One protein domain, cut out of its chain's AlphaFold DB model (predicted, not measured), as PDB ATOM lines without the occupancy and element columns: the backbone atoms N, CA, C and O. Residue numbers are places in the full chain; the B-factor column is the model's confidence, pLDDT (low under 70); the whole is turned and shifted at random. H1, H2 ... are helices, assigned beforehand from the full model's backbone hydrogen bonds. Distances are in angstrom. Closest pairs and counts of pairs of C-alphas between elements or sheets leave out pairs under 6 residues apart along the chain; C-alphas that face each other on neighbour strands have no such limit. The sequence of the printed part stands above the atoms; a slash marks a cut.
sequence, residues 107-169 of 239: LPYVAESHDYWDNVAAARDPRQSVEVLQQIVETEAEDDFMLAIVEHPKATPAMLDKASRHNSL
ATOM      1  N   LEU A 107      36.220  -2.867   2.976       91.88
ATOM      2  CA  LEU A 107      37.300  -3.809   2.710       91.88
ATOM      3  C   LEU A 107      38.247  -3.884   3.925       91.88
ATOM      4  O   LEU A 107      38.595  -2.843   4.493       91.88
ATOM      5  N   PRO A 108      38.634  -5.096   4.366       92.94
ATOM      6  CA  PRO A 108      39.544  -5.239   5.490       92.94
ATOM      7  C   PRO A 108      40.929  -4.735   5.090       92.94
ATOM      8  O   PRO A 108      41.466  -5.141   4.065       92.94
ATOM      9  N   TYR A 109      41.509  -3.875   5.921       94.31
ATOM     10  CA  TYR A 109      42.919  -3.518   5.836       94.31
ATOM     11  C   TYR A 109      43.716  -4.439   6.760       94.31
ATOM     12  O   TYR A 109      43.369  -4.592   7.934       94.31
ATOM     13  N   VAL A 110      44.773  -5.057   6.237       93.94
ATOM     14  CA  VAL A 110      45.639  -5.974   6.989       93.94
ATOM     15  C   VAL A 110      47.081  -5.527   6.779       93.94
ATOM     16  O   VAL A 110      47.658  -5.777   5.724       93.94
ATOM     17  N   ALA A 111      47.665  -4.850   7.770       89.50
ATOM     18  CA  ALA A 111      48.979  -4.208   7.648       89.50
ATOM     19  C   ALA A 111      50.102  -5.185   7.248       89.50
ATOM     20  O   ALA A 111      51.008  -4.814   6.510       89.50
ATOM     21  N   GLU A 112      50.018  -6.442   7.686       88.81
ATOM     22  CA  GLU A 112      50.979  -7.509   7.383       88.81
ATOM     23  C   GLU A 112      50.613  -8.323   6.126       88.81
ATOM     24  O   GLU A 112      51.229  -9.358   5.843       88.81
ATOM     25  N   SER A 113      49.589  -7.900   5.377       88.69
ATOM     26  CA  SER A 113      49.225  -8.549   4.119       88.69
ATOM     27  C   SER A 113      50.353  -8.411   3.107       88.69
ATOM     28  O   SER A 113      50.938  -7.344   2.934       88.69
ATOM     29  N   HIS A 114      50.616  -9.504   2.395       85.19
ATOM     30  CA  HIS A 114      51.532  -9.498   1.258       85.19
ATOM     31  C   HIS A 114      50.837  -9.018  -0.024       85.19
ATOM     32  O   HIS A 114      51.510  -8.782  -1.027       85.19
ATOM     33  N   ASP A 115      49.509  -8.875  -0.000       89.06
ATOM     34  CA  ASP A 115      48.749  -8.313  -1.108       89.06
ATOM     35  C   ASP A 115      48.622  -6.796  -0.942       89.06
ATOM     36  O   ASP A 115      47.758  -6.270  -0.234       89.06
ATOM     37  N   TYR A 116      49.553  -6.097  -1.588       88.94
ATOM     38  CA  TYR A 116      49.612  -4.642  -1.628       88.94
ATOM     39  C   TYR A 116      48.311  -4.024  -2.159       88.94
ATOM     40  O   TYR A 116      47.804  -3.050  -1.596       88.94
ATOM     41  N   TRP A 117      47.744  -4.604  -3.218       88.00
ATOM     42  CA  TRP A 117      46.610  -4.022  -3.930       88.00
ATOM     43  C   TRP A 117      45.295  -4.192  -3.178       88.00
ATOM     44  O   TRP A 117      44.460  -3.285  -3.224       88.00
ATOM     45  N   ASP A 118      45.135  -5.278  -2.422       89.94
ATOM     46  CA  ASP A 118      44.009  -5.430  -1.497       89.94
ATOM     47  C   ASP A 118      43.990  -4.312  -0.446       89.94
ATOM     48  O   ASP A 118      42.945  -3.715  -0.176       89.94
ATOM     49  N   ASN A 119      45.154  -3.961   0.102       92.94
ATOM     50  CA  ASN A 119      45.261  -2.883   1.082       92.94
ATOM     51  C   ASN A 119      45.051  -1.495   0.460       92.94
ATOM     52  O   ASN A 119      44.407  -0.649   1.081       92.94
ATOM     53  N   VAL A 120      45.529  -1.250  -0.766       92.12
ATOM     54  CA  VAL A 120      45.219  -0.006  -1.495       92.12
ATOM     55  C   VAL A 120      43.717   0.090  -1.781       92.12
ATOM     56  O   VAL A 120      43.119   1.155  -1.603       92.12
ATOM     57  N   ALA A 121      43.069  -1.014  -2.161       91.44
ATOM     58  CA  ALA A 121      41.620  -1.059  -2.332       91.44
ATOM     59  C   ALA A 121      40.888  -0.758  -1.016       91.44
ATOM     60  O   ALA A 121      39.932   0.017  -1.011       91.44
ATOM     61  N   ALA A 122      41.374  -1.303   0.103       93.81
ATOM     62  CA  ALA A 122      40.851  -1.010   1.433       93.81
ATOM     63  C   ALA A 122      41.037   0.454   1.852       93.81
ATOM     64  O   ALA A 122      40.162   1.002   2.522       93.81
ATOM     65  N   ALA A 123      42.132   1.095   1.436       94.88
ATOM     66  CA  ALA A 123      42.400   2.512   1.676       94.88
ATOM     67  C   ALA A 123      41.499   3.439   0.842       94.88
ATOM     68  O   ALA A 123      41.136   4.517   1.304       94.88
ATOM     69  N   ARG A 124      41.133   3.031  -0.381       94.44
ATOM     70  CA  ARG A 124      40.239   3.783  -1.286       94.44
ATOM     71  C   ARG A 124      38.752   3.584  -0.991       94.44
ATOM     72  O   ARG A 124      37.922   4.313  -1.533       94.44
ATOM     73  N   ASP A 125      38.406   2.594  -0.177       94.31
ATOM     74  CA  ASP A 125      37.025   2.279   0.165       94.31
ATOM     75  C   ASP A 125      36.394   3.409   1.008       94.31
ATOM     76  O   ASP A 125      36.771   3.570   2.167       94.31
ATOM     77  N   PRO A 126      35.370   4.133   0.516       94.69
ATOM     78  CA  PRO A 126      34.763   5.262   1.228       94.69
ATOM     79  C   PRO A 126      34.123   4.871   2.572       94.69
ATOM     80  O   PRO A 126      33.858   5.730   3.423       94.69
ATOM     81  N   ARG A 127      33.853   3.577   2.789       94.50
ATOM     82  CA  ARG A 127      33.325   3.042   4.050       94.50
ATOM     83  C   ARG A 127      34.415   2.888   5.107       94.50
ATOM     84  O   ARG A 127      34.060   2.739   6.276       94.50
ATOM     85  N   GLN A 128      35.695   2.979   4.744       96.50
ATOM     86  CA  GLN A 128      36.813   2.791   5.662       96.50
ATOM     87  C   GLN A 128      36.760   3.764   6.847       96.50
ATOM     88  O   GLN A 128      36.238   4.882   6.737       96.50
ATOM     89  N   SER A 129      37.238   3.316   8.008       97.19
ATOM     90  CA  SER A 129      37.262   4.132   9.222       97.19
ATOM     91  C   SER A 129      38.419   5.135   9.199       97.19
ATOM     92  O   SER A 129      39.435   4.918   8.542       97.19
ATOM     93  N   VAL A 130      38.277   6.245   9.926       97.31
ATOM     94  CA  VAL A 130      39.331   7.270  10.016       97.31
ATOM     95  C   VAL A 130      40.578   6.703  10.700       97.31
ATOM     96  O   VAL A 130      41.690   7.041  10.320       97.31
ATOM     97  N   GLU A 131      40.406   5.797  11.658       97.12
ATOM     98  CA  GLU A 131      41.490   5.145  12.398       97.12
ATOM     99  C   GLU A 131      42.374   4.298  11.475       97.12
ATOM    100  O   GLU A 131      43.597   4.381  11.556       97.12
ATOM    101  N   VAL A 132      41.773   3.540  10.551       96.06
ATOM    102  CA  VAL A 132      42.524   2.758   9.555       96.06
ATOM    103  C   VAL A 132      43.272   3.677   8.590       96.06
ATOM    104  O   VAL A 132      44.448   3.456   8.311       96.06
ATOM    105  N   LEU A 133      42.635   4.751   8.117       96.94
ATOM    106  CA  LEU A 133      43.295   5.744   7.258       96.94
ATOM    107  C   LEU A 133      44.465   6.431   7.979       96.94
ATOM    108  O   LEU A 133      45.504   6.685   7.371       96.94
ATOM    109  N   GLN A 134      44.314   6.696   9.281       96.56
ATOM    110  CA  GLN A 134      45.367   7.264  10.120       96.56
ATOM    111  C   GLN A 134      46.543   6.297  10.259       96.56
ATOM    112  O   GLN A 134      47.693   6.700  10.107       96.56
ATOM    113  N   GLN A 135      46.257   5.013  10.470       95.06
ATOM    114  CA  GLN A 135      47.283   3.979  10.498       95.06
ATOM    115  C   GLN A 135      48.054   3.923   9.170       95.06
ATOM    116  O   GLN A 135      49.279   3.866   9.183       95.06
ATOM    117  N   ILE A 136      47.364   3.990   8.028       94.44
ATOM    118  CA  ILE A 136      47.992   3.955   6.695       94.44
ATOM    119  C   ILE A 136      48.876   5.184   6.452       94.44
ATOM    120  O   ILE A 136      50.005   5.054   5.989       94.44
ATOM    121  N   VAL A 137      48.406   6.394   6.774       95.25
ATOM    122  CA  VAL A 137      49.224   7.605   6.568       95.25
ATOM    123  C   VAL A 137      50.441   7.642   7.505       95.25
ATOM    124  O   VAL A 137      51.391   8.395   7.284       95.25
ATOM    125  N   GLU A 138      50.436   6.848   8.578       93.50
ATOM    126  CA  GLU A 138      51.537   6.747   9.532       93.50
ATOM    127  C   GLU A 138      52.697   5.864   9.097       93.50
ATOM    128  O   GLU A 138      53.803   6.085   9.587       93.50
ATOM    129  N   THR A 139      52.496   4.956   8.146       87.69
ATOM    130  CA  THR A 139      53.524   3.996   7.724       87.69
ATOM    131  C   THR A 139      54.473   4.510   6.639       87.69
ATOM    132  O   THR A 139      55.265   3.724   6.134       87.69
ATOM    133  N   GLU A 140      54.415   5.802   6.275       73.06
ATOM    134  CA  GLU A 140      55.161   6.372   5.130       73.06
ATOM    135  C   GLU A 140      54.998   5.527   3.856       73.06
ATOM    136  O   GLU A 140      55.947   5.260   3.126       73.06
ATOM    137  N   ALA A 141      53.769   5.069   3.620       79.38
ATOM    138  CA  ALA A 141      53.445   4.183   2.518       79.38
ATOM    139  C   ALA A 141      53.697   4.812   1.131       79.38
ATOM    140  O   ALA A 141      53.728   6.034   0.977       79.38
ATOM    141  N   GLU A 142      53.828   3.932   0.135       91.94
ATOM    142  CA  GLU A 142      53.991   4.244  -1.290       91.94
ATOM    143  C   GLU A 142      52.943   5.243  -1.821       91.94
ATOM    144  O   GLU A 142      51.891   5.487  -1.214       91.94
ATOM    145  N   ASP A 143      53.206   5.804  -3.001       93.25
ATOM    146  CA  ASP A 143      52.369   6.844  -3.595       93.25
ATOM    147  C   ASP A 143      50.909   6.435  -3.805       93.25
ATOM    148  O   ASP A 143      50.043   7.276  -3.571       93.25
ATOM    149  N   ASP A 144      50.600   5.182  -4.154       92.50
ATOM    150  CA  ASP A 144      49.206   4.733  -4.296       92.50
ATOM    151  C   ASP A 144      48.415   4.818  -2.982       92.50
ATOM    152  O   ASP A 144      47.238   5.192  -2.997       92.50
ATOM    153  N   PHE A 145      49.046   4.525  -1.838       94.50
ATOM    154  CA  PHE A 145      48.415   4.692  -0.527       94.50
ATOM    155  C   PHE A 145      48.219   6.166  -0.206       94.50
ATOM    156  O   PHE A 145      47.131   6.565   0.198       94.50
ATOM    157  N   MET A 146      49.242   6.994  -0.414       96.44
ATOM    158  CA  MET A 146      49.129   8.428  -0.145       96.44
ATOM    159  C   MET A 146      48.095   9.090  -1.055       96.44
ATOM    160  O   MET A 146      47.334   9.944  -0.605       96.44
ATOM    161  N   LEU A 147      48.005   8.652  -2.309       95.38
ATOM    162  CA  LEU A 147      46.974   9.080  -3.240       95.38
ATOM    163  C   LEU A 147      45.591   8.624  -2.768       95.38
ATOM    164  O   LEU A 147      44.674   9.440  -2.734       95.38
ATOM    165  N   ALA A 148      45.450   7.365  -2.337       95.06
ATOM    166  CA  ALA A 148      44.209   6.858  -1.761       95.06
ATOM    167  C   ALA A 148      43.761   7.694  -0.555       95.06
ATOM    168  O   ALA A 148      42.600   8.090  -0.497       95.06
ATOM    169  N   ILE A 149      44.679   8.024   0.360       96.69
ATOM    170  CA  ILE A 149      44.403   8.887   1.515       96.69
ATOM    171  C   ILE A 149      43.955  10.277   1.066       96.69
ATOM    172  O   ILE A 149      42.946  10.769   1.556       96.69
ATOM    173  N   VAL A 150      44.667  10.913   0.135       96.88
ATOM    174  CA  VAL A 150      44.346  12.274  -0.323       96.88
ATOM    175  C   VAL A 150      42.998  12.345  -1.044       96.88
ATOM    176  O   VAL A 150      42.259  13.321  -0.891       96.88
ATOM    177  N   GLU A 151      42.656  11.317  -1.815       95.06
ATOM    178  CA  GLU A 151      41.380  11.221  -2.527       95.06
ATOM    179  C   GLU A 151      40.222  10.801  -1.605       95.06
ATOM    180  O   GLU A 151      39.055  11.001  -1.953       95.06
ATOM    181  N   HIS A 152      40.511  10.263  -0.417       96.44
ATOM    182  CA  HIS A 152      39.494   9.687   0.453       96.44
ATOM    183  C   HIS A 152      38.487  10.746   0.960       96.44
ATOM    184  O   HIS A 152      38.874  11.833   1.408       96.44
ATOM    185  N   PRO A 153      37.170  10.456   0.975       95.62
ATOM    186  CA  PRO A 153      36.159  11.414   1.438       95.62
ATOM    187  C   PRO A 153      36.274  11.761   2.929       95.62
ATOM    188  O   PRO A 153      35.861  12.839   3.340       95.62
ATOM    189  N   LYS A 154      36.838  10.858   3.738       97.00
ATOM    190  CA  LYS A 154      37.050  11.044   5.186       97.00
ATOM    191  C   LYS A 154      38.468  11.498   5.558       97.00
ATOM    192  O   LYS A 154      38.821  11.444   6.733       97.00
ATOM    193  N   ALA A 155      39.293  11.876   4.581       97.44
ATOM    194  CA  ALA A 155      40.636  12.378   4.854       97.44
ATOM    195  C   ALA A 155      40.561  13.637   5.724       97.44
ATOM    196  O   ALA A 155      39.817  14.565   5.419       97.44
ATOM    197  N   THR A 156      41.315  13.670   6.820       97.44
ATOM    198  CA  THR A 156      41.384  14.862   7.672       97.44
ATOM    199  C   THR A 156      42.436  15.837   7.143       97.44
ATOM    200  O   THR A 156      43.400  15.404   6.510       97.44
ATOM    201  N   PRO A 157      42.356  17.139   7.464       96.81
ATOM    202  CA  PRO A 157      43.393  18.093   7.069       96.81
ATOM    203  C   PRO A 157      44.808  17.702   7.530       96.81
ATOM    204  O   PRO A 157      45.774  17.928   6.807       96.81
ATOM    205  N   ALA A 158      44.936  17.047   8.691       97.19
ATOM    206  CA  ALA A 158      46.210  16.525   9.183       97.19
ATOM    207  C   ALA A 158      46.744  15.370   8.313       97.19
ATOM    208  O   ALA A 158      47.936  15.328   8.006       97.19
ATOM    209  N   MET A 159      45.864  14.460   7.876       97.31
ATOM    210  CA  MET A 159      46.218  13.406   6.918       97.31
ATOM    211  C   MET A 159      46.635  14.004   5.573       97.31
ATOM    212  O   MET A 159      47.638  13.577   5.010       97.31
ATOM    213  N   LEU A 160      45.913  15.019   5.085       97.75
ATOM    214  CA  LEU A 160      46.244  15.717   3.843       97.75
ATOM    215  C   LEU A 160      47.596  16.436   3.936       97.75
ATOM    216  O   LEU A 160      48.403  16.318   3.014       97.75
ATOM    217  N   ASP A 161      47.893  17.129   5.045       97.38
ATOM    218  CA  ASP A 161      49.217  17.733   5.247       97.38
ATOM    219  C   ASP A 161      50.311  16.670   5.202       97.38
ATOM    220  O   ASP A 161      51.289  16.843   4.475       97.38
ATOM    221  N   LYS A 162      50.127  15.557   5.919       96.88
ATOM    222  CA  LYS A 162      51.113  14.478   5.964       96.88
ATOM    223  C   LYS A 162      51.320  13.836   4.592       96.88
ATOM    224  O   LYS A 162      52.454  13.780   4.127       96.88
ATOM    225  N   ALA A 163      50.250  13.435   3.911       96.25
ATOM    226  CA  ALA A 163      50.328  12.814   2.592       96.25
ATOM    227  C   ALA A 163      50.919  13.763   1.534       96.25
ATOM    228  O   ALA A 163      51.718  13.351   0.698       96.25
ATOM    229  N   SER A 164      50.626  15.066   1.608       96.75
ATOM    230  CA  SER A 164      51.180  16.065   0.679       96.75
ATOM    231  C   SER A 164      52.695  16.298   0.814       96.75
ATOM    232  O   SER A 164      53.281  17.022   0.008       96.75
ATOM    233  N   ARG A 165      53.352  15.713   1.824       95.94
ATOM    234  CA  ARG A 165      54.821  15.705   1.955       95.94
ATOM    235  C   ARG A 165      55.476  14.594   1.132       95.94
ATOM    236  O   ARG A 165      56.699  14.562   1.040       95.94
ATOM    237  N   HIS A 166      54.684  13.702   0.538       96.19
ATOM    238  CA  HIS A 166      55.181  12.642  -0.328       96.19
ATOM    239  C   HIS A 166      55.891  13.214  -1.569       96.19
ATOM    240  O   HIS A 166      55.553  14.289  -2.068       96.19
ATOM    241  N   ASN A 167      56.874  12.481  -2.098       93.50
ATOM    242  CA  ASN A 167      57.678  12.943  -3.236       93.50
ATOM    243  C   ASN A 167      56.947  12.867  -4.582       93.50
ATOM    244  O   ASN A 167      57.341  13.552  -5.526       93.50
ATOM    245  N   SER A 168      55.882  12.070  -4.666       95.81
ATOM    246  CA  SER A 168      55.067  11.945  -5.876       95.81
ATOM    247  C   SER A 168      54.350  13.258  -6.198       95.81
ATOM    248  O   SER A 168      53.561  13.773  -5.400       95.81
ATOM    249  N   LEU A 169      54.592  13.781  -7.404       95.75
ATOM    250  CA  LEU A 169      53.895  14.963  -7.912       95.75
ATOM    251  C   LEU A 169      52.382  14.732  -7.973       95.75
ATOM    252  O   LEU A 169      51.625  15.640  -7.645       95.75
TER     253      LEU A 169
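This is residues 107 to 169 of the 239 residues of an uncharacterized protein of Curtobacterium sp. MCSS17_016 (UniProt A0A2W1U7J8). Four short helices make a small compact cluster, in which H2 and H3 form a hairpin in the middle, with H1 and H4 at opposite ends of the group. H1 and H3 run nearly side by side, as do H3 and H4, while H1 and H2 cross steeply; residues 107 to 115 run beside H1 before the chain folds back into it. The printed part has 63 residues, with four named helices in the order H1, H2, H3, H4, no named strand, and the class all helix. It is compact, with a radius of gyration of the C-alphas of 10.4 A, and its rounded outline spans 25 by 22 by 16 A.

H1, residues 116 to 124, begins with C-alpha 116 at (49.612, -4.642, -1.628) and is 12.6 A long. H2, residues 130 to 138, is 12.2 A long. H3, residues 143 to 151, is 11.9 A long. H4, residues 157 to 163, is 9.8 A long and ends with C-alpha 163 at (50.328, 12.814, 2.592).

H2 and H3 are the hub, touching three helices each. They form a helical hairpin, closest at the C-alphas of Leu 133 and Ile 149, 6.6 A, opposite ways at a tilt of 37 degrees, only just steep. H1 touches H3, the same way at a shallow tilt of 13 degrees, with the closest C-alphas, Arg 124 and Ala 148, 5.0 A apart. H1 and H2 only just touch, with 3 pairs of C-alphas within 8 A, the closest being Ala 123 and Leu 133 at 6.5 A. H3 and H4 form a second hairpin, at a shallow tilt of 17 degrees, closest at the C-alphas of Met 146 and Ala 163, 5.3 A. H2 touches H4, closest at the C-alphas of Val 137 and Met 159, 6.5 A; H1 and H4 are apart. In H1, H2, H3 and H4 every O i to N i+4 pair is within hydrogen-bond range.

The two C-alphas farthest apart are those of His 114 and Pro 157, 29.3 A. The printed part has no cut, and the links H1 to H2, H2 to H3 and H3 to H4 are tight. The mean pLDDT of the printed part is 93.7, and no printed residue is under 70.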